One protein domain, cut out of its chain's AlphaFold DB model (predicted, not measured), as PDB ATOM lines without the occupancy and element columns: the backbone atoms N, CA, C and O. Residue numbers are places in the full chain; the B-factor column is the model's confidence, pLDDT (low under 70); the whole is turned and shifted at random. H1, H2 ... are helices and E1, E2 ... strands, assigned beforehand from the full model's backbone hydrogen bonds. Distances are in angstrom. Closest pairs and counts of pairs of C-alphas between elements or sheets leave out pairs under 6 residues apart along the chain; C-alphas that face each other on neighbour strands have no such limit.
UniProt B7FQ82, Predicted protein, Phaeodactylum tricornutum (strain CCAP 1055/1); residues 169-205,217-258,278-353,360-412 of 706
ATOM      1  N   GLY A 169     -18.560  25.281  26.367       89.94
ATOM      2  CA  GLY A 169     -19.273  25.489  25.115       89.94
ATOM      3  C   GLY A 169     -20.779  25.670  25.309       89.94
ATOM      4  O   GLY A 169     -21.249  26.503  26.090       89.94
ATOM      5  N   ALA A 170     -21.543  24.888  24.550       92.94
ATOM      6  CA  ALA A 170     -22.992  24.964  24.470       92.94
ATOM      7  C   ALA A 170     -23.707  24.822  25.825       92.94
ATOM      8  O   ALA A 170     -23.621  23.799  26.503       92.94
ATOM      9  N   GLY A 171     -24.500  25.846  26.130       92.81
ATOM     10  CA  GLY A 171     -25.348  26.117  27.288       92.81
ATOM     11  C   GLY A 171     -24.588  26.590  28.531       92.81
ATOM     12  O   GLY A 171     -25.123  26.494  29.643       92.81
ATOM     13  N   SER A 172     -23.317  26.963  28.404       91.50
ATOM     14  CA  SER A 172     -22.494  27.396  29.537       91.50
ATOM     15  C   SER A 172     -23.127  28.588  30.265       91.50
ATOM     16  O   SER A 172     -23.216  28.567  31.492       91.50
ATOM     17  N   SER A 173     -23.705  29.564  29.547       90.50
ATOM     18  CA  SER A 173     -24.403  30.698  30.176       90.50
ATOM     19  C   SER A 173     -25.608  30.269  31.009       90.50
ATOM     20  O   SER A 173     -25.859  30.849  32.067       90.50
ATOM     21  N   ALA A 174     -26.345  29.247  30.567       91.25
ATOM     22  CA  ALA A 174     -27.486  28.722  31.303       91.25
ATOM     23  C   ALA A 174     -27.035  28.088  32.627       91.25
ATOM     24  O   ALA A 174     -27.662  28.328  33.658       91.25
ATOM     25  N   ALA A 175     -25.936  27.326  32.623       90.19
ATOM     26  CA  ALA A 175     -25.367  26.753  33.842       90.19
ATOM     27  C   ALA A 175     -24.846  27.828  34.797       90.19
ATOM     28  O   ALA A 175     -25.245  27.839  35.962       90.19
ATOM     29  N   THR A 176     -24.063  28.786  34.298       87.88
ATOM     30  CA  THR A 176     -23.565  29.912  35.100       87.88
ATOM     31  C   THR A 176     -24.713  30.695  35.732       87.88
ATOM     32  O   THR A 176     -24.700  30.959  36.934       87.88
ATOM     33  N   GLN A 177     -25.763  31.012  34.963       88.44
ATOM     34  CA  GLN A 177     -26.926  31.729  35.483       88.44
ATOM     35  C   GLN A 177     -27.627  30.958  36.613       88.44
ATOM     36  O   GLN A 177     -28.088  31.581  37.571       88.44
ATOM     37  N   ARG A 178     -27.720  29.626  36.520       89.12
ATOM     38  CA  ARG A 178     -28.301  28.786  37.580       89.12
ATOM     39  C   ARG A 178     -27.425  28.778  38.827       89.12
ATOM     40  O   ARG A 178     -27.918  29.120  39.897       89.12
ATOM     41  N   SER A 179     -26.129  28.507  38.683       85.69
ATOM     42  CA  SER A 179     -25.193  28.501  39.813       85.69
ATOM     43  C   SER A 179     -25.173  29.848  40.546       85.69
ATOM     44  O   SER A 179     -25.184  29.889  41.775       85.69
ATOM     45  N   LEU A 180     -25.231  30.967  39.817       85.38
ATOM     46  CA  LEU A 180     -25.315  32.299  40.421       85.38
ATOM     47  C   LEU A 180     -26.616  32.518  41.210       85.38
ATOM     48  O   LEU A 180     -26.582  33.171  42.255       85.38
ATOM     49  N   ARG A 181     -27.752  31.974  40.750       85.81
ATOM     50  CA  ARG A 181     -29.030  32.046  41.486       85.81
ATOM     51  C   ARG A 181     -28.980  31.263  42.794       85.81
ATOM     52  O   ARG A 181     -29.519  31.745  43.787       85.81
ATOM     53  N   ASP A 182     -28.313  30.113  42.804       82.94
ATOM     54  CA  ASP A 182     -28.208  29.266  43.997       82.94
ATOM     55  C   ASP A 182     -27.273  29.866  45.057       82.94
ATOM     56  O   ASP A 182     -27.540  29.766  46.256       82.94
ATOM     57  N   VAL A 183     -26.195  30.539  44.634       81.12
ATOM     58  CA  VAL A 183     -25.212  31.132  45.559       81.12
ATOM     59  C   VAL A 183     -25.664  32.485  46.122       81.12
ATOM     60  O   VAL A 183     -25.251  32.865  47.222       81.12
ATOM     61  N   LEU A 184     -26.500  33.242  45.403       76.38
ATOM     62  CA  LEU A 184     -26.805  34.636  45.743       76.38
ATOM     63  C   LEU A 184     -28.283  34.871  46.057       76.38
ATOM     64  O   LEU A 184     -28.999  35.486  45.265       76.38
ATOM     65  N   PRO A 185     -28.734  34.526  47.275       68.06
ATOM     66  CA  PRO A 185     -30.044  34.953  47.751       68.06
ATOM     67  C   PRO A 185     -30.133  36.477  47.997       68.06
ATOM     68  O   PRO A 185     -31.232  36.993  48.187       68.06
ATOM     69  N   PHE A 186     -29.017  37.230  47.975       63.84
ATOM     70  CA  PHE A 186     -28.987  38.677  48.242       63.84
ATOM     71  C   PHE A 186     -28.045  39.458  47.308       63.84
ATOM     72  O   PHE A 186     -26.957  38.991  46.972       63.84
ATOM     73  N   LYS A 187     -28.458  40.683  46.935       69.25
ATOM     74  CA  LYS A 187     -27.740  41.636  46.062       69.25
ATOM     75  C   LYS A 187     -26.317  41.920  46.575       69.25
ATOM     76  O   LYS A 187     -26.131  42.797  47.418       69.25
ATOM     77  N   ARG A 188     -25.309  41.206  46.066       65.00
ATOM     78  CA  ARG A 188     -23.887  41.509  46.305       65.00
ATOM     79  C   ARG A 188     -23.305  42.413  45.201       65.00
ATOM     80  O   ARG A 188     -23.868  42.464  44.107       65.00
ATOM     81  N   PRO A 189     -22.203  43.140  45.471       74.12
ATOM     82  CA  PRO A 189     -21.514  43.974  44.482       74.12
ATOM     83  C   PRO A 189     -21.007  43.179  43.269       74.12
ATOM     84  O   PRO A 189     -20.510  42.065  43.423       74.12
ATOM     85  N   ALA A 190     -21.049  43.788  42.078       74.50
ATOM     86  CA  ALA A 190     -20.695  43.151  40.804       74.50
ATOM     87  C   ALA A 190     -19.251  42.618  40.712       74.50
ATOM     88  O   ALA A 190     -18.984  41.706  39.942       74.50
ATOM     89  N   ALA A 191     -18.318  43.148  41.510       74.81
ATOM     90  CA  ALA A 191     -16.933  42.673  41.521       74.81
ATOM     91  C   ALA A 191     -16.801  41.235  42.058       74.81
ATOM     92  O   ALA A 191     -16.027  40.453  41.517       74.81
ATOM     93  N   ILE A 192     -17.602  40.867  43.067       76.50
ATOM     94  CA  ILE A 192     -17.579  39.522  43.669       76.50
ATOM     95  C   ILE A 192     -18.159  38.484  42.701       76.50
ATOM     96  O   ILE A 192     -17.735  37.335  42.717       76.50
ATOM     97  N   LEU A 193     -19.100  38.883  41.836       72.81
ATOM     98  CA  LEU A 193     -19.678  37.995  40.822       72.81
ATOM     99  C   LEU A 193     -18.615  37.452  39.872       72.81
ATOM    100  O   LEU A 193     -18.632  36.268  39.566       72.81
ATOM    101  N   LYS A 194     -17.672  38.302  39.459       74.06
ATOM    102  CA  LYS A 194     -16.655  37.930  38.478       74.06
ATOM    103  C   LYS A 194     -15.646  36.919  39.029       74.06
ATOM    104  O   LYS A 194     -15.321  35.958  38.347       74.06
ATOM    105  N   GLU A 195     -15.186  37.102  40.268       76.81
ATOM    106  CA  GLU A 195     -14.318  36.108  40.925       76.81
ATOM    107  C   GLU A 195     -15.043  34.767  41.100       76.81
ATOM    108  O   GLU A 195     -14.455  33.708  40.898       76.81
ATOM    109  N   LEU A 196     -16.342  34.810  41.414       74.62
ATOM    110  CA  LEU A 196     -17.149  33.606  41.564       74.62
ATOM    111  C   LEU A 196     -17.368  32.879  40.230       74.62
ATOM    112  O   LEU A 196     -17.329  31.655  40.195       74.62
ATOM    113  N   GLU A 197     -17.581  33.615  39.136       71.19
ATOM    114  CA  GLU A 197     -17.678  33.057  37.782       71.19
ATOM    115  C   GLU A 197     -16.386  32.326  37.384       71.19
ATOM    116  O   GLU A 197     -16.445  31.199  36.889       71.19
ATOM    117  N   ASP A 198     -15.221  32.914  37.668       68.19
ATOM    118  CA  ASP A 198     -13.922  32.310  37.348       68.19
ATOM    119  C   ASP A 198     -13.679  31.000  38.115       68.19
ATOM    120  O   ASP A 198     -13.103  30.054  37.567       68.19
ATOM    121  N   ASP A 199     -14.137  30.905  39.362       73.25
ATOM    122  CA  ASP A 199     -14.045  29.663  40.130       73.25
ATOM    123  C   ASP A 199     -15.103  28.637  39.709       73.25
ATOM    124  O   ASP A 199     -14.778  27.457  39.572       73.25
ATOM    125  N   LEU A 200     -16.327  29.070  39.391       68.44
ATOM    126  CA  LEU A 200     -17.384  28.195  38.872       68.44
ATOM    127  C   LEU A 200     -17.002  27.567  37.526       68.44
ATOM    128  O   LEU A 200     -17.252  26.383  37.314       68.44
ATOM    129  N   THR A 201     -16.313  28.299  36.644       62.06
ATOM    130  CA  THR A 201     -15.866  27.734  35.358       62.06
ATOM    131  C   THR A 201     -14.813  26.636  35.487       62.06
ATOM    132  O   THR A 201     -14.655  25.840  34.566       62.06
ATOM    133  N   LYS A 202     -14.098  26.549  36.615       64.12
ATOM    134  CA  LYS A 202     -13.178  25.430  36.896       64.12
ATOM    135  C   LYS A 202     -13.908  24.185  37.408       64.12
ATOM    136  O   LYS A 202     -13.311  23.114  37.428       64.12
ATOM    137  N   LEU A 203     -15.158  24.334  37.845       64.00
ATOM    138  CA  LEU A 203     -15.980  23.263  38.409       64.00
ATOM    139  C   LEU A 203     -16.842  22.544  37.372       64.00
ATOM    140  O   LEU A 203     -17.320  21.445  37.657       64.00
ATOM    141  N   TYR A 204     -17.080  23.141  36.203       67.06
ATOM    142  CA  TYR A 204     -17.950  22.505  35.225       67.06
ATOM    143  C   TYR A 204     -17.228  21.350  34.519       67.06
ATOM    144  O   TYR A 204     -16.145  21.517  33.961       67.06
ATOM    145  N   ARG A 205     -17.856  20.174  34.574       80.94
ATOM    146  CA  ARG A 205     -17.500  18.958  33.831       80.94
ATOM    147  C   ARG A 205     -18.245  18.924  32.503       80.94
ATOM    148  O   ARG A 205     -19.232  19.645  32.354       80.94
ATOM    149  N   GLY A 217     -45.405  11.285  17.959       80.25
ATOM    150  CA  GLY A 217     -45.509  12.683  18.343       80.25
ATOM    151  C   GLY A 217     -45.073  13.636  17.237       80.25
ATOM    152  O   GLY A 217     -44.412  13.267  16.263       80.25
ATOM    153  N   ARG A 218     -45.470  14.898  17.412       75.94
ATOM    154  CA  ARG A 218     -45.179  15.974  16.458       75.94
ATOM    155  C   ARG A 218     -43.804  16.603  16.647       75.94
ATOM    156  O   ARG A 218     -43.352  17.282  15.736       75.94
ATOM    157  N   GLN A 219     -43.177  16.398  17.800       88.62
ATOM    158  CA  GLN A 219     -42.011  17.167  18.206       88.62
ATOM    159  C   GLN A 219     -41.060  16.298  19.027       88.62
ATOM    160  O   GLN A 219     -41.501  15.471  19.829       88.62
ATOM    161  N   GLY A 220     -39.769  16.465  18.786       92.00
ATOM    162  CA  GLY A 220     -38.698  15.962  19.620       92.00
ATOM    163  C   GLY A 220     -38.229  16.996  20.630       92.00
ATOM    164  O   GLY A 220     -38.875  18.017  20.863       92.00
ATOM    165  N   PHE A 221     -37.101  16.706  21.260       95.50
ATOM    166  CA  PHE A 221     -36.519  17.548  22.290       95.50
ATOM    167  C   PHE A 221     -34.997  17.578  22.169       95.50
ATOM    168  O   PHE A 221     -34.368  16.665  21.633       95.50
ATOM    169  N   VAL A 222     -34.420  18.635  22.734       97.44
ATOM    170  CA  VAL A 222     -32.983  18.789  22.948       97.44
ATOM    171  C   VAL A 222     -32.799  19.116  24.425       97.44
ATOM    172  O   VAL A 222     -33.194  20.190  24.887       97.44
ATOM    173  N   LYS A 223     -32.256  18.160  25.179       97.12
ATOM    174  CA  LYS A 223     -32.015  18.271  26.619       97.12
ATOM    175  C   LYS A 223     -30.517  18.239  26.903       97.12
ATOM    176  O   LYS A 223     -29.748  17.625  26.172       97.12
ATOM    177  N   SER A 224     -30.112  18.903  27.974       95.75
ATOM    178  CA  SER A 224     -28.757  18.855  28.517       95.75
ATOM    179  C   SER A 224     -28.782  18.206  29.887       95.75
ATOM    180  O   SER A 224     -29.656  18.526  30.684       95.75
ATOM    181  N   ILE A 225     -27.797  17.378  30.192       92.81
ATOM    182  CA  ILE A 225     -27.594  16.787  31.507       92.81
ATOM    183  C   ILE A 225     -26.204  17.207  31.970       92.81
ATOM    184  O   ILE A 225     -25.197  16.893  31.330       92.81
ATOM    185  N   GLU A 226     -26.154  17.950  33.065       88.12
ATOM    186  CA  GLU A 226     -24.895  18.332  33.693       88.12
ATOM    187  C   GLU A 226     -24.348  17.130  34.470       88.12
ATOM    188  O   GLU A 226     -25.020  16.577  35.340       88.12
ATOM    189  N   THR A 227     -23.130  16.693  34.159       82.44
ATOM    190  CA  THR A 227     -22.536  15.484  34.763       82.44
ATOM    191  C   THR A 227     -22.021  15.705  36.189       82.44
ATOM    192  O   THR A 227     -21.614  14.769  36.863       82.44
ATOM    193  N   ASN A 228     -22.009  16.942  36.685       78.81
ATOM    194  CA  ASN A 228     -21.547  17.260  38.036       78.81
ATOM    195  C   ASN A 228     -22.672  17.176  39.080       78.81
ATOM    196  O   ASN A 228     -22.462  16.632  40.163       78.81
ATOM    197  N   ASP A 229     -23.854  17.710  38.772       79.44
ATOM    198  CA  ASP A 229     -24.997  17.785  39.690       79.44
ATOM    199  C   ASP A 229     -26.230  17.009  39.193       79.44
ATOM    200  O   ASP A 229     -27.217  16.873  39.924       79.44
ATOM    201  N   GLY A 230     -26.173  16.463  37.975       83.00
ATOM    202  CA  GLY A 230     -27.276  15.745  37.354       83.00
ATOM    203  C   GLY A 230     -28.443  16.651  36.953       83.00
ATOM    204  O   GLY A 230     -29.555  16.164  36.747       83.00
ATOM    205  N   PHE A 231     -28.243  17.969  36.875       88.06
ATOM    206  CA  PHE A 231     -29.273  18.893  36.429       88.06
ATOM    207  C   PHE A 231     -29.668  18.587  34.984       88.06
ATOM    208  O   PHE A 231     -28.817  18.542  34.096       88.06
ATOM    209  N   ILE A 232     -30.974  18.440  34.743       92.19
ATOM    210  CA  ILE A 232     -31.526  18.252  33.404       92.19
ATOM    211  C   ILE A 232     -32.148  19.570  32.941       92.19
ATOM    212  O   ILE A 232     -33.135  20.060  33.490       92.19
ATOM    213  N   GLY A 233     -31.536  20.157  31.921       93.06
ATOM    214  CA  GLY A 233     -32.025  21.324  31.202       93.06
ATOM    215  C   GLY A 233     -32.694  20.932  29.892       93.06
ATOM    216  O   GLY A 233     -32.424  19.876  29.327       93.06
ATOM    217  N   SER A 234     -33.547  21.811  29.382       95.88
ATOM    218  CA  SER A 234     -34.093  21.729  28.028       95.88
ATOM    219  C   SER A 234     -33.865  23.059  27.335       95.88
ATOM    220  O   SER A 234     -33.865  24.106  27.989       95.88
ATOM    221  N   VAL A 235     -33.743  23.025  26.009       96.56
ATOM    222  CA  VAL A 235     -33.953  24.230  25.202       96.56
ATOM    223  C   VAL A 235     -35.359  24.784  25.451       96.56
ATOM    224  O   VAL A 235     -36.278  24.054  25.846       96.56
ATOM    225  N   ASN A 236     -35.534  26.083  25.242       95.25
ATOM    226  CA  ASN A 236     -36.801  26.759  25.460       95.25
ATOM    227  C   ASN A 236     -37.895  26.250  24.486       95.25
ATOM    228  O   ASN A 236     -37.596  25.683  23.426       95.25
ATOM    229  N   PRO A 237     -39.189  26.470  24.796       95.06
ATOM    230  CA  PRO A 237     -40.290  25.971  23.967       95.06
ATOM    231  C   PRO A 237     -40.269  26.466  22.516       95.06
ATOM    232  O   PRO A 237     -40.726  25.762  21.616       95.06
ATOM    233  N   ARG A 238     -39.730  27.666  22.267       94.69
ATOM    234  CA  ARG A 238     -39.625  28.232  20.919       94.69
ATOM    235  C   ARG A 238     -38.608  27.457  20.081       94.69
ATOM    236  O   ARG A 238     -38.921  27.079  18.951       94.69
ATOM    237  N   THR A 239     -37.433  27.185  20.630       95.44
ATOM    238  CA  THR A 239     -36.407  26.351  19.994       95.44
ATOM    239  C   THR A 239     -36.935  24.954  19.746       95.44
ATOM    240  O   THR A 239     -36.872  24.466  18.621       95.44
ATOM    241  N   ALA A 240     -37.547  24.350  20.767       94.56
ATOM    242  CA  ALA A 240     -38.135  23.026  20.650       94.56
ATOM    243  C   ALA A 240     -39.182  22.978  19.519       94.56
ATOM    244  O   ALA A 240     -39.238  22.002  18.782       94.56
ATOM    245  N   SER A 241     -40.001  24.026  19.350       93.81
ATOM    246  CA  SER A 241     -41.002  24.083  18.271       93.81
ATOM    247  C   SER A 241     -40.407  24.288  16.873       93.81
ATOM    248  O   SER A 241     -41.095  24.061  15.881       93.81
ATOM    249  N   SER A 242     -39.150  24.736  16.797       94.62
ATOM    250  CA  SER A 242     -38.432  24.962  15.537       94.62
ATOM    251  C   SER A 242     -37.685  23.711  15.074       94.62
ATOM    252  O   SER A 242     -37.572  23.494  13.876       94.62
ATOM    253  N   VAL A 243     -37.197  22.893  16.012       94.88
ATOM    254  CA  VAL A 243     -36.433  21.668  15.745       94.88
ATOM    255  C   VAL A 243     -37.318  20.455  16.029       94.88
ATOM    256  O   VAL A 243     -37.489  20.045  17.178       94.88
ATOM    257  N   LEU A 244     -37.943  19.910  14.987       93.56
ATOM    258  CA  LEU A 244     -39.051  18.965  15.151       93.56
ATOM    259  C   LEU A 244     -38.597  17.528  15.415       93.56
ATOM    260  O   LEU A 244     -39.274  16.803  16.141       93.56
ATOM    261  N   TRP A 245     -37.481  17.106  14.837       94.69
ATOM    262  CA  TRP A 245     -36.924  15.755  14.884       94.69
ATOM    263  C   TRP A 245     -35.389  15.830  14.990       94.69
ATOM    264  O   TRP A 245     -34.687  15.481  14.038       94.69
ATOM    265  N   PRO A 246     -34.866  16.328  16.125       96.31
ATOM    266  CA  PRO A 246     -33.436  16.542  16.293       96.31
ATOM    267  C   PRO A 246     -32.661  15.220  16.223       96.31
ATOM    268  O   PRO A 246     -33.035  14.239  16.866       96.31
ATOM    269  N   ASN A 247     -31.560  15.231  15.472       95.75
ATOM    270  CA  ASN A 247     -30.567  14.163  15.369       95.75
ATOM    271  C   ASN A 247     -29.289  14.575  16.114       95.75
ATOM    272  O   ASN A 247     -29.339  14.896  17.302       95.75
ATOM    273  N   GLU A 248     -28.138  14.583  15.438       96.56
ATOM    274  CA  GLU A 248     -26.865  14.953  16.036       96.56
ATOM    275  C   GLU A 248     -26.806  16.450  16.371       96.56
ATOM    276  O   GLU A 248     -27.190  17.316  15.574       96.56
ATOM    277  N   VAL A 249     -26.261  16.740  17.553       97.12
ATOM    278  CA  VAL A 249     -25.874  18.086  17.983       97.12
ATOM    279  C   VAL A 249     -24.360  18.196  18.011       97.12
ATOM    280  O   VAL A 249     -23.693  17.222  18.327       97.12
ATOM    281  N   THR A 250     -23.800  19.362  17.709       95.88
ATOM    282  CA  THR A 250     -22.357  19.639  17.821       95.88
ATOM    283  C   THR A 250     -22.124  21.067  18.315       95.88
ATOM    284  O   THR A 250     -23.005  21.923  18.207       95.88
ATOM    285  N   SER A 251     -20.942  21.348  18.864       94.44
ATOM    286  CA  SER A 251     -20.561  22.713  19.250       94.44
ATOM    287  C   SER A 251     -20.303  23.600  18.027       94.44
ATOM    288  O   SER A 251     -19.806  23.139  16.998       94.44
ATOM    289  N   VAL A 252     -20.578  24.900  18.155       94.88
ATOM    290  CA  VAL A 252     -20.222  25.898  17.132       94.88
ATOM    291  C   VAL A 252     -18.801  26.440  17.388       94.88
ATOM    292  O   VAL A 252     -18.522  26.898  18.504       94.88
ATOM    293  N   PRO A 253     -17.888  26.412  16.391       91.81
ATOM    294  CA  PRO A 253     -16.520  26.909  16.531       91.81
ATOM    295  C   PRO A 253     -16.478  28.385  16.912       91.81
ATOM    296  O   PRO A 253     -17.138  29.215  16.277       91.81
ATOM    297  N   SER A 254     -15.643  28.737  17.893       84.50
ATOM    298  CA  SER A 254     -15.604  30.094  18.441       84.50
ATOM    299  C   SER A 254     -15.214  31.178  17.444       84.50
ATOM    300  O   SER A 254     -15.613  32.333  17.621       84.50
ATOM    301  N   GLN A 255     -14.513  30.816  16.366       82.81
ATOM    302  CA  GLN A 255     -14.101  31.762  15.330       82.81
ATOM    303  C   GLN A 255     -15.293  32.434  14.621       82.81
ATOM    304  O   GLN A 255     -15.129  33.525  14.085       82.81
ATOM    305  N   LEU A 256     -16.489  31.829  14.638       80.44
ATOM    306  CA  LEU A 256     -17.655  32.320  13.885       80.44
ATOM    307  C   LEU A 256     -18.468  33.443  14.563       80.44
ATOM    308  O   LEU A 256     -19.212  34.140  13.886       80.44
ATOM    309  N   LEU A 257     -18.332  33.636  15.875       68.12
ATOM    310  CA  LEU A 257     -19.042  34.629  16.701       68.12
ATOM    311  C   LEU A 257     -18.048  35.427  17.543       68.12
ATOM    312  O   LEU A 257     -18.367  35.794  18.672       68.12
ATOM    313  N   GLN A 258     -16.825  35.661  17.054       63.62
ATOM    314  CA  GLN A 258     -15.913  36.544  17.777       63.62
ATOM    315  C   GLN A 258     -16.553  37.927  17.911       63.62
ATOM    316  O   GLN A 258     -16.579  38.737  16.983       63.62
ATOM    317  N   TYR A 278     -14.826  27.236  21.740       67.31
ATOM    318  CA  TYR A 278     -16.242  26.992  21.493       67.31
ATOM    319  C   TYR A 278     -17.108  28.155  21.955       67.31
ATOM    320  O   TYR A 278     -16.807  28.834  22.935       67.31
ATOM    321  N   GLN A 279     -18.183  28.393  21.213       80.19
ATOM    322  CA  GLN A 279     -19.235  29.304  21.634       80.19
ATOM    323  C   GLN A 279     -20.248  28.600  22.517       80.19
ATOM    324  O   GLN A 279     -20.453  27.388  22.426       80.19
ATOM    325  N   ASP A 280     -20.979  29.414  23.270       91.69
ATOM    326  CA  ASP A 280     -22.247  29.025  23.862       91.69
ATOM    327  C   ASP A 280     -23.333  28.887  22.775       91.69
ATOM    328  O   ASP A 280     -24.271  29.680  22.678       91.69
ATOM    329  N   ALA A 281     -23.154  27.926  21.869       95.81
ATOM    330  CA  ALA A 281     -24.082  27.641  20.787       95.81
ATOM    331  C   ALA A 281     -23.992  26.181  20.321       95.81
ATOM    332  O   ALA A 281     -22.913  25.584  20.300       95.81
ATOM    333  N   LEU A 282     -25.136  25.637  19.900       97.25
ATOM    334  CA  LEU A 282     -25.265  24.314  19.285       97.25
ATOM    335  C   LEU A 282     -25.567  24.438  17.799       97.25
ATOM    336  O   LEU A 282     -26.412  25.244  17.417       97.25
ATOM    337  N   LEU A 283     -24.956  23.575  16.997       97.94
ATOM    338  CA  LEU A 283     -25.461  23.181  15.690       97.94
ATOM    339  C   LEU A 283     -26.304  21.916  15.870       97.94
ATOM    340  O   LEU A 283     -25.808  20.920  16.388       97.94
ATOM    341  N   VAL A 284     -27.565  21.959  15.450       98.12
ATOM    342  CA  VAL A 284     -28.524  20.856  15.575       98.12
ATOM    343  C   VAL A 284     -28.957  20.411  14.185       98.12
ATOM    344  O   VAL A 284     -29.483  21.216  13.411       98.12
ATOM    345  N   SER A 285     -28.737  19.134  13.879       97.75
ATOM    346  CA  SER A 285     -29.250  18.495  12.664       97.75
ATOM    347  C   SER A 285     -30.675  18.000  12.913       97.75
ATOM    348  O   SER A 285     -30.973  17.538  14.012       97.75
ATOM    349  N   ASP A 286     -31.562  18.110  11.927       96.44
ATOM    350  CA  ASP A 286     -32.996  17.859  12.100       96.44
ATOM    351  C   ASP A 286     -33.607  17.083  10.923       96.44
ATOM    352  O   ASP A 286     -33.101  17.109   9.794       96.44
ATOM    353  N   GLY A 287     -34.741  16.433  11.178       92.62
ATOM    354  CA  GLY A 287     -35.480  15.624  10.207       92.62
ATOM    355  C   GLY A 287     -35.278  14.127  10.393       92.62
ATOM    356  O   GLY A 287     -34.336  13.684  11.035       92.62
ATOM    357  N   PHE A 288     -36.156  13.309   9.821       86.94
ATOM    358  CA  PHE A 288     -36.049  11.860   9.960       86.94
ATOM    359  C   PHE A 288     -36.587  11.114   8.738       86.94
ATOM    360  O   PHE A 288     -37.457  11.603   8.017       86.94
ATOM    361  N   LEU A 289     -36.113   9.882   8.541       82.44
ATOM    362  CA  LEU A 289     -36.491   9.018   7.416       82.44
ATOM    363  C   LEU A 289     -37.975   8.582   7.437       82.44
ATOM    364  O   LEU A 289     -38.502   8.069   6.448       82.44
ATOM    365  N   VAL A 290     -38.677   8.777   8.554       79.88
ATOM    366  CA  VAL A 290     -40.080   8.365   8.700       79.88
ATOM    367  C   VAL A 290     -40.997   9.227   7.817       79.88
ATOM    368  O   VAL A 290     -40.885  10.454   7.828       79.88
ATOM    369  N   PRO A 291     -41.956   8.622   7.083       74.81
ATOM    370  CA  PRO A 291     -42.906   9.365   6.261       74.81
ATOM    371  C   PRO A 291     -43.587  10.515   7.015       74.81
ATOM    372  O   PRO A 291     -44.148  10.325   8.092       74.81
ATOM    373  N   GLY A 292     -43.553  11.715   6.427       79.88
ATOM    374  CA  GLY A 292     -44.105  12.933   7.028       79.88
ATOM    375  C   GLY A 292     -43.176  13.642   8.019       79.88
ATOM    376  O   GLY A 292     -43.563  14.684   8.543       79.88
ATOM    377  N   LYS A 293     -41.968  13.110   8.252       84.31
ATOM    378  CA  LYS A 293     -40.914  13.705   9.095       84.31
ATOM    379  C   LYS A 293     -39.699  14.183   8.308       84.31
ATOM    380  O   LYS A 293     -38.610  14.370   8.833       84.31
ATOM    381  N   ASP A 294     -39.914  14.405   7.025       81.38
ATOM    382  CA  ASP A 294     -38.917  14.754   6.027       81.38
ATOM    383  C   ASP A 294     -38.721  16.274   5.882       81.38
ATOM    384  O   ASP A 294     -38.178  16.710   4.880       81.38
ATOM    385  N   HIS A 295     -39.175  17.097   6.835       89.62
ATOM    386  CA  HIS A 295     -39.041  18.568   6.799       89.62
ATOM    387  C   HIS A 295     -37.990  19.054   7.808       89.62
ATOM    388  O   HIS A 295     -38.290  19.855   8.688       89.62
ATOM    389  N   GLY A 296     -36.790  18.491   7.723       94.38
ATOM    390  CA  GLY A 296     -35.660  18.847   8.568       94.38
ATOM    391  C   GLY A 296     -34.872  20.051   8.060       94.38
ATOM    392  O   GLY A 296     -35.118  20.594   6.982       94.38
ATOM    393  N   GLY A 297     -33.876  20.438   8.847       96.81
ATOM    394  CA  GLY A 297     -32.971  21.543   8.567       96.81
ATOM    395  C   GLY A 297     -31.709  21.473   9.418       96.81
ATOM    396  O   GLY A 297     -31.507  20.536  10.190       96.81
ATOM    397  N   LEU A 298     -30.858  22.483   9.278       98.19
ATOM    398  CA  LEU A 298     -29.733  22.706  10.183       98.19
ATOM    399  C   LEU A 298     -29.985  23.975  10.982       98.19
ATOM    400  O   LEU A 298     -30.218  25.035  10.398       98.19
ATOM    401  N   TYR A 299     -29.906  23.876  12.304       98.31
ATOM    402  CA  TYR A 299     -30.244  24.972  13.202       98.31
ATOM    403  C   TYR A 299     -29.063  25.366  14.073       98.31
ATOM    404  O   TYR A 299     -28.367  24.506  14.603       98.31
ATOM    405  N   ILE A 300     -28.883  26.667  14.281       97.94
ATOM    406  CA  ILE A 300     -28.012  27.182  15.337       97.94
ATOM    407  C   ILE A 300     -28.882  27.597  16.512       97.94
ATOM    408  O   ILE A 300     -29.812  28.387  16.343       97.94
ATOM    409  N   VAL A 301     -28.564  27.088  17.698       97.94
ATOM    410  CA  VAL A 301     -29.177  27.488  18.967       97.94
ATOM    411  C   VAL A 301     -28.118  28.215  19.788       97.94
ATOM    412  O   VAL A 301     -27.240  27.572  20.353       97.94
ATOM    413  N   LYS A 302     -28.173  29.550  19.836       96.38
ATOM    414  CA  LYS A 302     -27.317  30.379  20.702       96.38
ATOM    415  C   LYS A 302     -27.843  30.314  22.139       96.38
ATOM    416  O   LYS A 302     -29.055  30.372  22.327       96.38
ATOM    417  N   ASN A 303     -26.949  30.239  23.122       95.81
ATOM    418  CA  ASN A 303     -27.221  30.163  24.563       95.81
ATOM    419  C   ASN A 303     -28.276  29.104  24.954       95.81
ATOM    420  O   ASN A 303     -29.245  29.437  25.642       95.81
ATOM    421  N   PRO A 304     -28.158  27.844  24.498       97.06
ATOM    422  CA  PRO A 304     -29.178  26.830  24.736       97.06
ATOM    423  C   PRO A 304     -29.387  26.576  26.239       97.06
ATOM    424  O   PRO A 304     -28.446  26.487  27.025       97.06
ATOM    425  N   GLY A 305     -30.647  26.471  26.641       94.75
ATOM    426  CA  GLY A 305     -31.109  26.395  28.022       94.75
ATOM    427  C   GLY A 305     -31.275  27.751  28.718       94.75
ATOM    428  O   GLY A 305     -31.799  27.788  29.833       94.75
ATOM    429  N   ASN A 306     -30.848  28.870  28.115       94.50
ATOM    430  CA  ASN A 306     -30.985  30.190  28.729       94.50
ATOM    431  C   ASN A 306     -32.368  30.800  28.423       94.50
ATOM    432  O   ASN A 306     -32.643  31.186  27.287       94.50
ATOM    433  N   PRO A 307     -33.252  30.993  29.417       90.81
ATOM    434  CA  PRO A 307     -34.624  31.433  29.157       90.81
ATOM    435  C   PRO A 307     -34.732  32.851  28.576       90.81
ATOM    436  O   PRO A 307     -35.781  33.204  28.043       90.81
ATOM    437  N   GLN A 308     -33.691  33.679  28.713       92.50
ATOM    438  CA  GLN A 308     -33.711  35.084  28.297       92.50
ATOM    439  C   GLN A 308     -32.948  35.328  26.999       92.50
ATOM    440  O   GLN A 308     -33.360  36.174  26.207       92.50
ATOM    441  N   THR A 309     -31.834  34.625  26.796       94.38
ATOM    442  CA  THR A 309     -30.909  34.886  25.684       94.38
ATOM    443  C   THR A 309     -30.838  33.753  24.667       94.38
ATOM    444  O   THR A 309     -30.103  33.884  23.685       94.38
ATOM    445  N   GLU A 310     -31.578  32.657  24.871       96.81
ATOM    446  CA  GLU A 310     -31.630  31.571  23.900       96.81
ATOM    447  C   GLU A 310     -32.305  32.022  22.604       96.81
ATOM    448  O   GLU A 310     -33.406  32.586  22.601       96.81
ATOM    449  N   TRP A 311     -31.644  31.742  21.485       95.69
ATOM    450  CA  TRP A 311     -32.124  32.120  20.166       95.69
ATOM    451  C   TRP A 311     -31.816  31.044  19.129       95.69
ATOM    452  O   TRP A 311     -30.688  30.561  19.044       95.69
ATOM    453  N   THR A 312     -32.805  30.725  18.294       97.06
ATOM    454  CA  THR A 312     -32.691  29.718  17.232       97.06
ATOM    455  C   THR A 312     -32.798  30.341  15.859       97.06
ATOM    456  O   THR A 312     -33.610  31.238  15.626       97.06
ATOM    457  N   MET A 313     -32.026  29.803  14.926       96.88
ATOM    458  CA  MET A 313     -32.064  30.171  13.518       96.88
ATOM    459  C   MET A 313     -31.851  28.950  12.631       96.88
ATOM    460  O   MET A 313     -31.046  28.085  12.964       96.88
ATOM    461  N   SER A 314     -32.555  28.905  11.500       97.50
ATOM    462  CA  SER A 314     -32.327  27.904  10.456       97.50
ATOM    463  C   SER A 314     -31.252  28.403   9.496       97.50
ATOM    464  O   SER A 314     -31.359  29.513   8.974       97.50
ATOM    465  N   LEU A 315     -30.234  27.581   9.257       98.06
ATOM    466  CA  LEU A 315     -29.202  27.814   8.247       98.06
ATOM    467  C   LEU A 315     -29.634  27.322   6.866       98.06
ATOM    468  O   LEU A 315     -29.146  27.814   5.854       98.06
ATOM    469  N   THR A 316     -30.543  26.354   6.823       97.44
ATOM    470  CA  THR A 316     -31.118  25.806   5.596       97.44
ATOM    471  C   THR A 316     -32.388  26.553   5.222       97.44
ATOM    472  O   THR A 316     -33.111  27.064   6.084       97.44
ATOM    473  N   ASP A 317     -32.690  26.592   3.929       94.56
ATOM    474  CA  ASP A 317     -34.021  26.968   3.491       94.56
ATOM    475  C   ASP A 317     -35.014  25.842   3.812       94.56
ATOM    476  O   ASP A 317     -34.708  24.659   3.718       94.56
ATOM    477  N   ASN A 318     -36.254  26.201   4.136       86.25
ATOM    478  CA  ASN A 318     -37.325  25.212   4.321       86.25
ATOM    479  C   ASN A 318     -37.882  24.738   2.962       86.25
ATOM    480  O   ASN A 318     -39.037  24.317   2.855       86.25
ATOM    481  N   SER A 319     -37.094  24.888   1.889       84.00
ATOM    482  CA  SER A 319     -37.507  24.611   0.521       84.00
ATOM    483  C   SER A 319     -37.160  23.159   0.181       84.00
ATOM    484  O   SER A 319     -36.073  22.776  -0.244       84.00
ATOM    485  N   GLY A 320     -38.128  22.289   0.440       83.06
ATOM    486  CA  GLY A 320     -38.010  20.871   0.148       83.06
ATOM    487  C   GLY A 320     -38.181  19.999   1.375       83.06
ATOM    488  O   GLY A 320     -38.306  20.457   2.503       83.06
ATOM    489  N   ARG A 321     -38.247  18.705   1.093       91.06
ATOM    490  CA  ARG A 321     -38.413  17.667   2.095       91.06
ATOM    491  C   ARG A 321     -37.085  16.949   2.272       91.06
ATOM    492  O   ARG A 321     -36.866  15.911   1.649       91.06
ATOM    493  N   TRP A 322     -36.175  17.605   2.980       94.75
ATOM    494  CA  TRP A 322     -34.845  17.101   3.290       94.75
ATOM    495  C   TRP A 322     -34.733  16.817   4.779       94.75
ATOM    496  O   TRP A 322     -35.303  17.539   5.587       94.75
ATOM    497  N   PHE A 323     -33.964  15.801   5.143       94.44
ATOM    498  CA  PHE A 323     -33.518  15.609   6.516       94.44
ATOM    499  C   PHE A 323     -32.000  15.490   6.586       94.44
ATOM    500  O   PHE A 323     -31.342  15.149   5.598       94.44
ATOM    501  N   TYR A 324     -31.472  15.819   7.762       96.50
ATOM    502  CA  TYR A 324     -30.053  15.964   8.046       96.50
ATOM    503  C   TYR A 324     -29.729  15.164   9.307       96.50
ATOM    504  O   TYR A 324     -30.252  15.456  10.382       96.50
ATOM    505  N   HIS A 325     -28.870  14.151   9.188       94.50
ATOM    506  CA  HIS A 325     -28.439  13.351  10.340       94.50
ATOM    507  C   HIS A 325     -27.203  13.929  11.027       94.50
ATOM    508  O   HIS A 325     -27.167  13.981  12.254       94.50
ATOM    509  N   ARG A 326     -26.229  14.379  10.227       96.31
ATOM    510  CA  ARG A 326     -24.911  14.840  10.670       96.31
ATOM    511  C   ARG A 326     -24.435  16.021   9.838       96.31
ATOM    512  O   ARG A 326     -24.526  15.992   8.611       96.31
ATOM    513  N   ALA A 327     -23.824  16.988  10.511       97.88
ATOM    514  CA  ALA A 327     -23.170  18.141   9.911       97.88
ATOM    515  C   ALA A 327     -21.788  18.363  10.544       97.88
ATOM    516  O   ALA A 327     -21.609  18.185  11.747       97.88
ATOM    517  N   VAL A 328     -20.808  18.751   9.727       97.44
ATOM    518  CA  VAL A 328     -19.410  18.955  10.132       97.44
ATOM    519  C   VAL A 328     -18.950  20.348   9.718       97.44
ATOM    520  O   VAL A 328     -19.193  20.784   8.593       97.44
ATOM    521  N   TRP A 329     -18.237  21.030  10.613       97.12
ATOM    522  CA  TRP A 329     -17.555  22.284  10.305       97.12
ATOM    523  C   TRP A 329     -16.280  22.023   9.495       97.12
ATOM    524  O   TRP A 329     -15.426  21.243   9.915       97.12
ATOM    525  N   ALA A 330     -16.156  22.664   8.334       96.12
ATOM    526  CA  ALA A 330     -14.991  22.537   7.465       96.12
ATOM    527  C   ALA A 330     -14.681  23.851   6.734       96.12
ATOM    528  O   ALA A 330     -15.580  24.540   6.248       96.12
ATOM    529  N   ASP A 331     -13.392  24.169   6.605       96.19
ATOM    530  CA  ASP A 331     -12.911  25.219   5.705       96.19
ATOM    531  C   ASP A 331     -12.654  24.615   4.321       96.19
ATOM    532  O   ASP A 331     -11.627  23.975   4.080       96.19
ATOM    533  N   LEU A 332     -13.628  24.780   3.426       97.00
ATOM    534  CA  LEU A 332     -13.514  24.338   2.037       97.00
ATOM    535  C   LEU A 332     -12.907  25.418   1.139       97.00
ATOM    536  O   LEU A 332     -12.394  25.098   0.070       97.00
ATOM    537  N   THR A 333     -12.961  26.684   1.552       96.62
ATOM    538  CA  THR A 333     -12.509  27.828   0.756       96.62
ATOM    539  C   THR A 333     -11.012  28.087   0.874       96.62
ATOM    540  O   THR A 333     -10.429  28.703  -0.017       96.62
ATOM    541  N   GLY A 334     -10.378  27.576   1.933       93.75
ATOM    542  CA  GLY A 334      -8.968  27.803   2.244       93.75
ATOM    543  C   GLY A 334      -8.692  29.208   2.786       93.75
ATOM    544  O   GLY A 334      -7.538  29.621   2.854       93.75
ATOM    545  N   ASP A 335      -9.739  29.955   3.142       92.62
ATOM    546  CA  ASP A 335      -9.659  31.316   3.678       92.62
ATOM    547  C   ASP A 335      -9.803  31.355   5.211       92.62
ATOM    548  O   ASP A 335      -9.921  32.427   5.804       92.62
ATOM    549  N   GLY A 336      -9.796  30.188   5.864       91.00
ATOM    550  CA  GLY A 336      -9.966  30.027   7.305       91.00
ATOM    551  C   GLY A 336     -11.425  30.042   7.767       91.00
ATOM    552  O   GLY A 336     -11.689  29.727   8.933       91.00
ATOM    553  N   ARG A 337     -12.389  30.377   6.896       92.44
ATOM    554  CA  ARG A 337     -13.806  30.470   7.268       92.44
ATOM    555  C   ARG A 337     -14.422  29.078   7.369       92.44
ATOM    556  O   ARG A 337     -14.541  28.348   6.389       92.44
ATOM    557  N   GLN A 338     -14.894  28.727   8.564       95.12
ATOM    558  CA  GLN A 338     -15.634  27.484   8.765       95.12
ATOM    559  C   GLN A 338     -17.011  27.575   8.094       95.12
ATOM    560  O   GLN A 338     -17.830  28.432   8.423       95.12
ATOM    561  N   SER A 339     -17.250  26.680   7.145       97.06
ATOM    562  CA  SER A 339     -18.555  26.400   6.550       97.06
ATOM    563  C   SER A 339     -19.091  25.071   7.076       97.06
ATOM    564  O   SER A 339     -18.417  24.400   7.857       97.06
ATOM    565  N   ILE A 340     -20.286  24.666   6.644       98.44
ATOM    566  CA  ILE A 340     -20.835  23.355   7.004       98.44
ATOM    567  C   ILE A 340     -20.801  22.424   5.798       98.44
ATOM    568  O   ILE A 340     -21.279  22.766   4.717       98.44
ATOM    569  N   LEU A 341     -20.276  21.226   6.011       98.56
ATOM    570  CA  LEU A 341     -20.410  20.084   5.125       98.56
ATOM    571  C   LEU A 341     -21.420  19.115   5.746       98.56
ATOM    572  O   LEU A 341     -21.322  18.787   6.926       98.56
ATOM    573  N   THR A 342     -22.409  18.676   4.977       98.44
ATOM    574  CA  THR A 342     -23.474  17.789   5.461       98.44
ATOM    575  C   THR A 342     -23.906  16.835   4.360       98.44
ATOM    576  O   THR A 342     -23.886  17.188   3.179       98.44
ATOM    577  N   ALA A 343     -24.353  15.646   4.742       97.56
ATOM    578  CA  ALA A 343     -25.203  14.835   3.885       97.56
ATOM    579  C   ALA A 343     -26.664  15.215   4.150       97.56
ATOM    580  O   ALA A 343     -27.021  15.576   5.275       97.56
ATOM    581  N   ARG A 344     -27.498  15.174   3.112       96.56
ATOM    582  CA  ARG A 344     -28.949  15.309   3.247       96.56
ATOM    583  C   ARG A 344     -29.657  14.290   2.387       96.56
ATOM    584  O   ARG A 344     -29.178  13.912   1.318       96.56
ATOM    585  N   CYS A 345     -30.845  13.910   2.817       94.50
ATOM    586  CA  CYS A 345     -31.620  12.890   2.139       94.50
ATOM    587  C   CYS A 345     -33.086  13.272   2.001       94.50
ATOM    588  O   CYS A 345     -33.648  14.017   2.802       94.50
ATOM    589  N   LYS A 346     -33.697  12.768   0.932       92.25
ATOM    590  CA  LYS A 346     -35.106  12.964   0.609       92.25
ATOM    591  C   LYS A 346     -35.720  11.642   0.194       92.25
ATOM    592  O   LYS A 346     -35.179  10.943  -0.665       92.25
ATOM    593  N   VAL A 347     -36.889  11.350   0.755       87.44
ATOM    594  CA  VAL A 347     -37.726  10.219   0.353       87.44
ATOM    595  C   VAL A 347     -39.054  10.759  -0.156       87.44
ATOM    596  O   VAL A 347     -39.842  11.321   0.593       87.44
ATOM    597  N   SER A 348     -39.295  10.627  -1.458       81.31
ATOM    598  CA  SER A 348     -40.538  11.065  -2.093       81.31
ATOM    599  C   SER A 348     -41.438   9.865  -2.337       81.31
ATOM    600  O   SER A 348     -41.067   8.964  -3.088       81.31
ATOM    601  N   THR A 349     -42.632   9.867  -1.747       72.56
ATOM    602  CA  THR A 349     -43.689   8.891  -2.027       72.56
ATOM    603  C   THR A 349     -44.613   9.445  -3.115       72.56
ATOM    604  O   THR A 349     -45.511  10.246  -2.858       72.56
ATOM    605  N   ASN A 350     -44.404   9.045  -4.371       64.56
ATOM    606  CA  ASN A 350     -45.299   9.442  -5.459       64.56
ATOM    607  C   ASN A 350     -46.565   8.567  -5.442       64.56
ATOM    608  O   ASN A 350     -46.674   7.604  -6.191       64.56
ATOM    609  N   ILE A 351     -47.563   8.923  -4.626       59.81
ATOM    610  CA  ILE A 351     -48.865   8.215  -4.520       59.81
ATOM    611  C   ILE A 351     -49.777   8.479  -5.761       59.81
ATOM    612  O   ILE A 351     -50.979   8.232  -5.760       59.81
ATOM    613  N   GLY A 352     -49.223   9.005  -6.860       52.44
ATOM    614  CA  GLY A 352     -49.982   9.662  -7.931       52.44
ATOM    615  C   GLY A 352     -50.369   8.836  -9.163       52.44
ATOM    616  O   GLY A 352     -51.279   9.261  -9.868       52.44
ATOM    617  N   ASN A 353     -49.752   7.683  -9.450       49.19
ATOM    618  CA  ASN A 353     -50.046   6.926 -10.680       49.19
ATOM    619  C   ASN A 353     -50.537   5.509 -10.375       49.19
ATOM    620  O   ASN A 353     -49.773   4.632  -9.995       49.19
ATOM    621  N   SER A 360     -43.416   0.718  -6.761       52.12
ATOM    622  CA  SER A 360     -42.501   1.386  -7.715       52.12
ATOM    623  C   SER A 360     -42.333   2.907  -7.518       52.12
ATOM    624  O   SER A 360     -41.667   3.570  -8.312       52.12
ATOM    625  N   GLY A 361     -42.976   3.500  -6.506       60.50
ATOM    626  CA  GLY A 361     -43.172   4.954  -6.400       60.50
ATOM    627  C   GLY A 361     -42.290   5.706  -5.396       60.50
ATOM    628  O   GLY A 361     -42.468   6.921  -5.255       60.50
ATOM    629  N   ILE A 362     -41.390   5.030  -4.669       76.44
ATOM    630  CA  ILE A 362     -40.541   5.670  -3.650       76.44
ATOM    631  C   ILE A 362     -39.198   6.069  -4.267       76.44
ATOM    632  O   ILE A 362     -38.339   5.227  -4.511       76.44
ATOM    633  N   SER A 363     -38.991   7.369  -4.478       85.00
ATOM    634  CA  SER A 363     -37.687   7.900  -4.887       85.00
ATOM    635  C   SER A 363     -36.882   8.289  -3.651       85.00
ATOM    636  O   SER A 363     -37.332   9.110  -2.851       85.00
ATOM    637  N   LYS A 364     -35.696   7.697  -3.504       90.38
ATOM    638  CA  LYS A 364     -34.724   8.009  -2.451       90.38
ATOM    639  C   LYS A 364     -33.562   8.770  -3.084       90.38
ATOM    640  O   LYS A 364     -33.037   8.339  -4.109       90.38
ATOM    641  N   LYS A 365     -33.180   9.906  -2.505       94.06
ATOM    642  CA  LYS A 365     -32.080  10.738  -3.004       94.06
ATOM    643  C   LYS A 365     -31.194  11.184  -1.847       94.06
ATOM    644  O   LYS A 365     -31.709  11.781  -0.907       94.06
ATOM    645  N   GLY A 366     -29.893  10.924  -1.957       96.50
ATOM    646  CA  GLY A 366     -28.841  11.464  -1.094       96.50
ATOM    647  C   GLY A 366     -28.021  12.531  -1.817       96.50
ATOM    648  O   GLY A 366     -27.732  12.386  -3.012       96.50
ATOM    649  N   GLU A 367     -27.663  13.600  -1.117       97.94
ATOM    650  CA  GLU A 367     -26.760  14.646  -1.592       97.94
ATOM    651  C   GLU A 367     -25.714  15.005  -0.533       97.94
ATOM    652  O   GLU A 367     -26.046  15.263   0.624       97.94
ATOM    653  N   LEU A 368     -24.461  15.134  -0.970       98.62
ATOM    654  CA  LEU A 368     -23.427  15.841  -0.226       98.62
ATOM    655  C   LEU A 368     -23.540  17.331  -0.520       98.62
ATOM    656  O   LEU A 368     -23.520  17.752  -1.681       98.62
ATOM    657  N   VAL A 369     -23.637  18.127   0.534       98.38
ATOM    658  CA  VAL A 369     -23.949  19.546   0.459       98.38
ATOM    659  C   VAL A 369     -22.954  20.352   1.272       98.38
ATOM    660  O   VAL A 369     -22.632  20.021   2.411       98.38
ATOM    661  N   TRP A 370     -22.520  21.460   0.689       98.44
ATOM    662  CA  TRP A 370     -21.791  22.517   1.367       98.44
ATOM    663  C   TRP A 370     -22.722  23.708   1.592       98.44
ATOM    664  O   TRP A 370     -23.247  24.279   0.632       98.44
ATOM    665  N   LEU A 371     -22.942  24.072   2.855       98.31
ATOM    666  CA  LEU A 371     -23.546  25.347   3.221       98.31
ATOM    667  C   LEU A 371     -22.433  26.365   3.415       98.31
ATOM    668  O   LEU A 371     -21.705  26.344   4.411       98.31
ATOM    669  N   GLU A 372     -22.306  27.232   2.422       97.94
ATOM    670  CA  GLU A 372     -21.300  28.274   2.358       97.94
ATOM    671  C   GLU A 372     -21.585  29.329   3.425       97.94
ATOM    672  O   GLU A 372     -22.604  30.026   3.373       97.94
ATOM    673  N   CYS A 373     -20.666  29.442   4.387       97.06
ATOM    674  CA  CYS A 373     -20.696  30.523   5.361       97.06
ATOM    675  C   CYS A 373     -20.508  31.857   4.609       97.06
ATOM    676  O   CYS A 373     -19.569  31.960   3.806       97.06
ATOM    677  N   PRO A 374     -21.375  32.863   4.828       96.88
ATOM    678  CA  PRO A 374     -21.283  34.152   4.152       96.88
ATOM    679  C   PRO A 374     -19.938  34.839   4.417       96.88
ATOM    680  O   PRO A 374     -19.321  34.657   5.467       96.88
ATOM    681  N   GLN A 375     -19.472  35.634   3.454       95.19
ATOM    682  CA  GLN A 375     -18.225  36.387   3.578       95.19
ATOM    683  C   GLN A 375     -18.515  37.825   4.037       95.19
ATOM    684  O   GLN A 375     -19.441  38.442   3.503       95.19
ATOM    685  N   PRO A 376     -17.725  38.393   4.970       95.31
ATOM    686  CA  PRO A 376     -17.822  39.813   5.293       95.31
ATOM    687  C   PRO A 376     -17.483  40.684   4.079       95.31
ATOM    688  O   PRO A 376     -16.631  40.331   3.262       95.31
ATOM    689  N   ALA A 377     -18.111  41.856   3.980       96.69
ATOM    690  CA  ALA A 377     -17.860  42.790   2.884       96.69
ATOM    691  C   ALA A 377     -16.460  43.415   2.967       96.69
ATOM    692  O   ALA A 377     -15.832  43.693   1.946       96.69
ATOM    693  N   SER A 378     -15.972  43.653   4.186       96.19
ATOM    694  CA  SER A 378     -14.622  44.158   4.440       96.19
ATOM    695  C   SER A 378     -14.141  43.772   5.842       96.19
ATOM    696  O   SER A 378     -14.903  43.239   6.647       96.19
ATOM    697  N   ILE A 379     -12.864  44.019   6.131       94.81
ATOM    698  CA  ILE A 379     -12.278  43.875   7.467       94.81
ATOM    699  C   ILE A 379     -11.761  45.252   7.879       94.81
ATOM    700  O   ILE A 379     -11.008  45.870   7.125       94.81
ATOM    701  N   ASP A 380     -12.154  45.733   9.061       94.25
ATOM    702  CA  ASP A 380     -11.615  46.973   9.624       94.25
ATOM    703  C   ASP A 380     -10.090  46.823   9.811       94.25
ATOM    704  O   ASP A 380      -9.654  45.954  10.574       94.25
ATOM    705  N   PRO A 381      -9.256  47.649   9.152       94.62
ATOM    706  CA  PRO A 381      -7.801  47.506   9.210       94.62
ATOM    707  C   PRO A 381      -7.218  47.799  10.600       94.62
ATOM    708  O   PRO A 381      -6.094  47.394  10.890       94.62
ATOM    709  N   THR A 382      -7.956  48.506  11.458       94.31
ATOM    710  CA  THR A 382      -7.520  48.896  12.804       94.31
ATOM    711  C   THR A 382      -7.836  47.810  13.821       94.31
ATOM    712  O   THR A 382      -7.016  47.509  14.687       94.31
ATOM    713  N   THR A 383      -9.041  47.242  13.754       90.56
ATOM    714  CA  THR A 383      -9.531  46.296  14.767       90.56
ATOM    715  C   THR A 383      -9.499  44.841  14.309       90.56
ATOM    716  O   THR A 383      -9.666  43.951  15.141       90.56
ATOM    717  N   GLY A 384      -9.337  44.585  13.008       89.12
ATOM    718  CA  GLY A 384      -9.515  43.261  12.413       89.12
ATOM    719  C   GLY A 384     -10.967  42.775  12.432       89.12
ATOM    720  O   GLY A 384     -11.218  41.593  12.217       89.12
ATOM    721  N   THR A 385     -11.933  43.652  12.734       89.81
ATOM    722  CA  THR A 385     -13.349  43.278  12.842       89.81
ATOM    723  C   THR A 385     -13.955  43.076  11.452       89.81
ATOM    724  O   THR A 385     -13.855  43.980  10.623       89.81
ATOM    725  N   PRO A 386     -14.601  41.930  11.182       91.56
ATOM    726  CA  PRO A 386     -15.379  41.732   9.963       91.56
ATOM    727  C   PRO A 386     -16.560  42.713   9.903       91.56
ATOM    728  O   PRO A 386     -17.291  42.847  10.885       91.56
ATOM    729  N   LEU A 387     -16.756  43.389   8.767       95.25
ATOM    730  CA  LEU A 387     -17.794  44.405   8.573       95.25
ATOM    731  C   LEU A 387     -18.745  44.070   7.416       95.25
ATOM    732  O   LEU A 387     -18.354  43.494   6.397       95.25
ATOM    733  N   GLU A 388     -19.992  44.501   7.574       96.88
ATOM    734  CA  GLU A 388     -21.017  44.581   6.537       96.88
ATOM    735  C   GLU A 388     -20.725  45.709   5.533       96.88
ATOM    736  O   GLU A 388     -19.860  46.563   5.742       96.88
ATOM    737  N   THR A 389     -21.493  45.761   4.441       96.75
ATOM    738  CA  THR A 389     -21.402  46.843   3.441       96.75
ATOM    739  C   THR A 389     -21.763  48.222   4.001       96.75
ATOM    740  O   THR A 389     -21.289  49.230   3.483       96.75
ATOM    741  N   ASP A 390     -22.579  48.275   5.058       96.31
ATOM    742  CA  ASP A 390     -22.958  49.503   5.768       96.31
ATOM    743  C   ASP A 390     -21.984  49.878   6.905       96.31
ATOM    744  O   ASP A 390     -22.211  50.858   7.613       96.31
ATOM    745  N   GLY A 391     -20.897  49.115   7.077       95.69
ATOM    746  CA  GLY A 391     -19.888  49.329   8.115       95.69
ATOM    747  C   GLY A 391     -20.267  48.799   9.501       95.69
ATOM    748  O   GLY A 391     -19.496  48.983  10.442       95.69
ATOM    749  N   THR A 392     -21.423  48.143   9.663       95.06
ATOM    750  CA  THR A 392     -21.760  47.441  10.913       95.06
ATOM    751  C   THR A 392     -20.955  46.146  11.062       95.06
ATOM    752  O   THR A 392     -20.382  45.651  10.094       95.06
ATOM    753  N   GLN A 393     -20.861  45.600  12.279       93.75
ATOM    754  CA  GLN A 393     -20.159  44.334  12.513       93.75
ATOM    755  C   GLN A 393     -20.879  43.191  11.793       93.75
ATOM    756  O   GLN A 393     -22.080  42.998  11.974       93.75
ATOM    757  N   PHE A 394     -20.125  42.425  11.009       94.00
ATOM    758  CA  PHE A 394     -20.634  41.260  10.302       94.00
ATOM    759  C   PHE A 394     -20.921  40.118  11.283       94.00
ATOM    760  O   PHE A 394     -20.055  39.727  12.068       94.00
ATOM    761  N   ASP A 395     -22.134  39.572  11.210       93.25
ATOM    762  CA  ASP A 395     -22.543  38.352  11.912       93.25
ATOM    763  C   ASP A 395     -23.085  37.362  10.870       93.25
ATOM    764  O   ASP A 395     -24.168  37.617  10.328       93.25
ATOM    765  N   PRO A 396     -22.402  36.227  10.595       95.31
ATOM    766  CA  PRO A 396     -22.841  35.258   9.581       95.31
ATOM    767  C   PRO A 396     -24.198  34.617   9.914       95.31
ATOM    768  O   PRO A 396     -24.805  33.950   9.078       95.31
ATOM    769  N   PHE A 397     -24.680  34.825  11.136       95.06
ATOM    770  CA  PHE A 397     -25.929  34.315  11.675       95.06
ATOM    771  C   PHE A 397     -27.040  35.374  11.745       95.06
ATOM    772  O   PHE A 397     -28.126  35.111  12.270       95.06
ATOM    773  N   SER A 398     -26.792  36.584  11.235       94.88
ATOM    774  CA  SER A 398     -27.823  37.615  11.141       94.88
ATOM    775  C   SER A 398     -28.871  37.252  10.086       94.88
ATOM    776  O   SER A 398     -28.590  36.575   9.098       94.88
ATOM    777  N   SER A 399     -30.091  37.767  10.241       95.69
ATOM    778  CA  SER A 399     -31.176  37.539   9.276       95.69
ATOM    779  C   SER A 399     -30.869  38.028   7.856       95.69
ATOM    780  O   SER A 399     -31.556  37.616   6.927       95.69
ATOM    781  N   ARG A 400     -29.851  38.883   7.669       96.69
ATOM    782  CA  ARG A 400     -29.409  39.362   6.348       96.69
ATOM    783  C   ARG A 400     -28.707  38.277   5.533       96.69
ATOM    784  O   ARG A 400     -28.709  38.356   4.309       96.69
ATOM    785  N   HIS A 401     -28.139  37.278   6.209       97.00
ATOM    786  CA  HIS A 401     -27.338  36.223   5.590       97.00
ATOM    787  C   HIS A 401     -27.965  34.833   5.680       97.00
ATOM    788  O   HIS A 401     -27.338  33.845   5.302       97.00
ATOM    789  N   LEU A 402     -29.194  34.747   6.192       97.06
ATOM    790  CA  LEU A 402     -29.950  33.504   6.280       97.06
ATOM    791  C   LEU A 402     -30.990  33.411   5.151       97.06
ATOM    792  O   LEU A 402     -31.633  34.414   4.832       97.06
ATOM    793  N   PRO A 403     -31.228  32.211   4.596       97.75
ATOM    794  CA  PRO A 403     -30.477  30.972   4.827       97.75
ATOM    795  C   PRO A 403     -29.079  31.025   4.188       97.75
ATOM    796  O   PRO A 403     -28.843  31.783   3.247       97.75
ATOM    797  N   TRP A 404     -28.153  30.197   4.676       98.12
ATOM    798  CA  TRP A 404     -26.827  30.064   4.071       98.12
ATOM    799  C   TRP A 404     -26.924  29.467   2.668       98.12
ATOM    800  O   TRP A 404     -27.788  28.635   2.363       98.12
ATOM    801  N   LYS A 405     -26.005  29.877   1.789       97.88
ATOM    802  CA  LYS A 405     -26.015  29.426   0.398       97.88
ATOM    803  C   LYS A 405     -25.672  27.940   0.329       97.88
ATOM    804  O   LYS A 405     -24.560  27.517   0.624       97.88
ATOM    805  N   THR A 406     -26.643  27.156  -0.118       98.00
ATOM    806  CA  THR A 406     -26.537  25.703  -0.248       98.00
ATOM    807  C   THR A 406     -25.977  25.326  -1.620       98.00
ATOM    808  O   THR A 406     -26.527  25.723  -2.650       98.00
ATOM    809  N   ARG A 407     -24.908  24.526  -1.658       97.94
ATOM    810  CA  ARG A 407     -24.310  23.992  -2.890       97.94
ATOM    811  C   ARG A 407     -24.239  22.474  -2.833       97.94
ATOM    812  O   ARG A 407     -23.649  21.910  -1.917       97.94
ATOM    813  N   VAL A 408     -24.821  21.815  -3.831       98.12
ATOM    814  CA  VAL A 408     -24.724  20.358  -3.981       98.12
ATOM    815  C   VAL A 408     -23.366  20.024  -4.589       98.12
ATOM    816  O   VAL A 408     -23.057  20.465  -5.694       98.12
ATOM    817  N   LEU A 409     -22.561  19.259  -3.858       98.56
ATOM    818  CA  LEU A 409     -21.220  18.847  -4.266       98.56
ATOM    819  C   LEU A 409     -21.226  17.493  -4.986       98.56
ATOM    820  O   LEU A 409     -20.507  17.318  -5.966       98.56
ATOM    821  N   ALA A 410     -22.037  16.547  -4.509       98.38
ATOM    822  CA  ALA A 410     -22.193  15.222  -5.106       98.38
ATOM    823  C   ALA A 410     -23.564  14.617  -4.785       98.38
ATOM    824  O   ALA A 410     -24.225  14.998  -3.821       98.38
ATOM    825  N   THR A 411     -23.968  13.635  -5.585       97.81
ATOM    826  CA  THR A 411     -25.097  12.743  -5.297       97.81
ATOM    827  C   THR A 411     -24.588  11.438  -4.694       97.81
ATOM    828  O   THR A 411     -23.530  10.960  -5.099       97.81
ATOM    829  N   GLY A 412     -25.355  10.837  -3.788       95.31
ATOM    830  CA  GLY A 412     -25.012   9.561  -3.152       95.31
ATOM    831  C   GLY A 412     -25.008   9.659  -1.629       95.31
ATOM    832  O   GLY A 412     -25.876   9.037  -1.023       95.31
TER     833      GLY A 412
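What this domain is: This is residues 169 to 205, 217 to 258, 278 to 353 and 360 to 412 of the 706 residues of the protein "Predicted protein" of Phaeodactylum tricornutum (strain CCAP 1055/1) (UniProt B7FQ82). Two strongly twisted sheets, E3 E4 E5 E6 and E7 E8 E9 E10, lie partly face to face as a sandwich, with the short helix H3 over the first sheet and the small hairpin E1 and E2 beside H3. Helices H1 and H2 lie at one end of the longest axis, the far ends of E8 and E9 at the other, and the long loop of residues 373 to 404 bulges to one side. The 208 printed residues hold, along the chain, H1 H2 E1 E2 H3 E3 H4 E4 E5 E6 E7 E8 E9 E10, four helices and ten strands, each sheet antiparallel; the class is mixed, with under half of the residues in named elements. The whole is only just compact, close to loose, with a radius of gyration of the C-alphas of 19.9 A and spans of 72 by 48 by 26 A.

Where its parts are: Find C-alpha 339 at (-18.555, 26.400, 6.550), where E8, residues 339 to 349, begins its 31.8 A; E9, 362 to 372, returns over 30.3 A. E7 is 327 to 330, and E10, 405 to 411, ends at (-25.097, 12.743, -5.297). In the other sheet look for E3 at 246 to 253, E4 at 278 to 286, E5 at 298 to 302 and E6 at 311 to 314. E1 is 220 to 226, E2 232 to 234, H3 237 to 242 and H4 254 to 257. H1, 172 to 183, begins at (-22.494, 27.396, 29.537) and runs 16.7 A; H2, 190 to 200, runs 15.4 A.

How they stand to each other: Between E8 and E9, look at N 342 and O 369, 2.9 A; in the hairpins E7 and E8, and E9 and E10, at N 328 and O 341, 2.8 A, and N 370 and O 407, 2.9 A. E4 E5 E6 form a meander, each strand the antiparallel neighbour of the one before, with N 284 and O 299 at 2.8 A. E3 pairs with E4 through N 250 and O 283, 2.9 A. The sandwiched sheets' best planes stand 14 degrees apart. H3 is on the sheet E3 E4 E5 E6 at a height of 8.6 A, over E5. H1 and H2 only just touch, with 3 pairs of C-alphas within 8 A, the closest Thr 176 and Glu 197 at 7.2 A. Every O i to N i+4 pair is within hydrogen-bond range in H1 and H3, 5 of 7 in H2; H4 is too short for one.

The domain as a whole: The C-alphas of Pro 189 and Asn 353, the two farthest apart, are 72.3 A apart. Cuts leave C-alpha gaps of 32.6 A from 205 to 217, 10.3 A from 258 to 278 and 9.8 A from 353 to 360. The links E4 to E5, E6 to E7 and E9 to E10 are long. The model's pLDDT is under 70 at 19 residues, among them 185 to 188, 200 to 204 and 350 to 353.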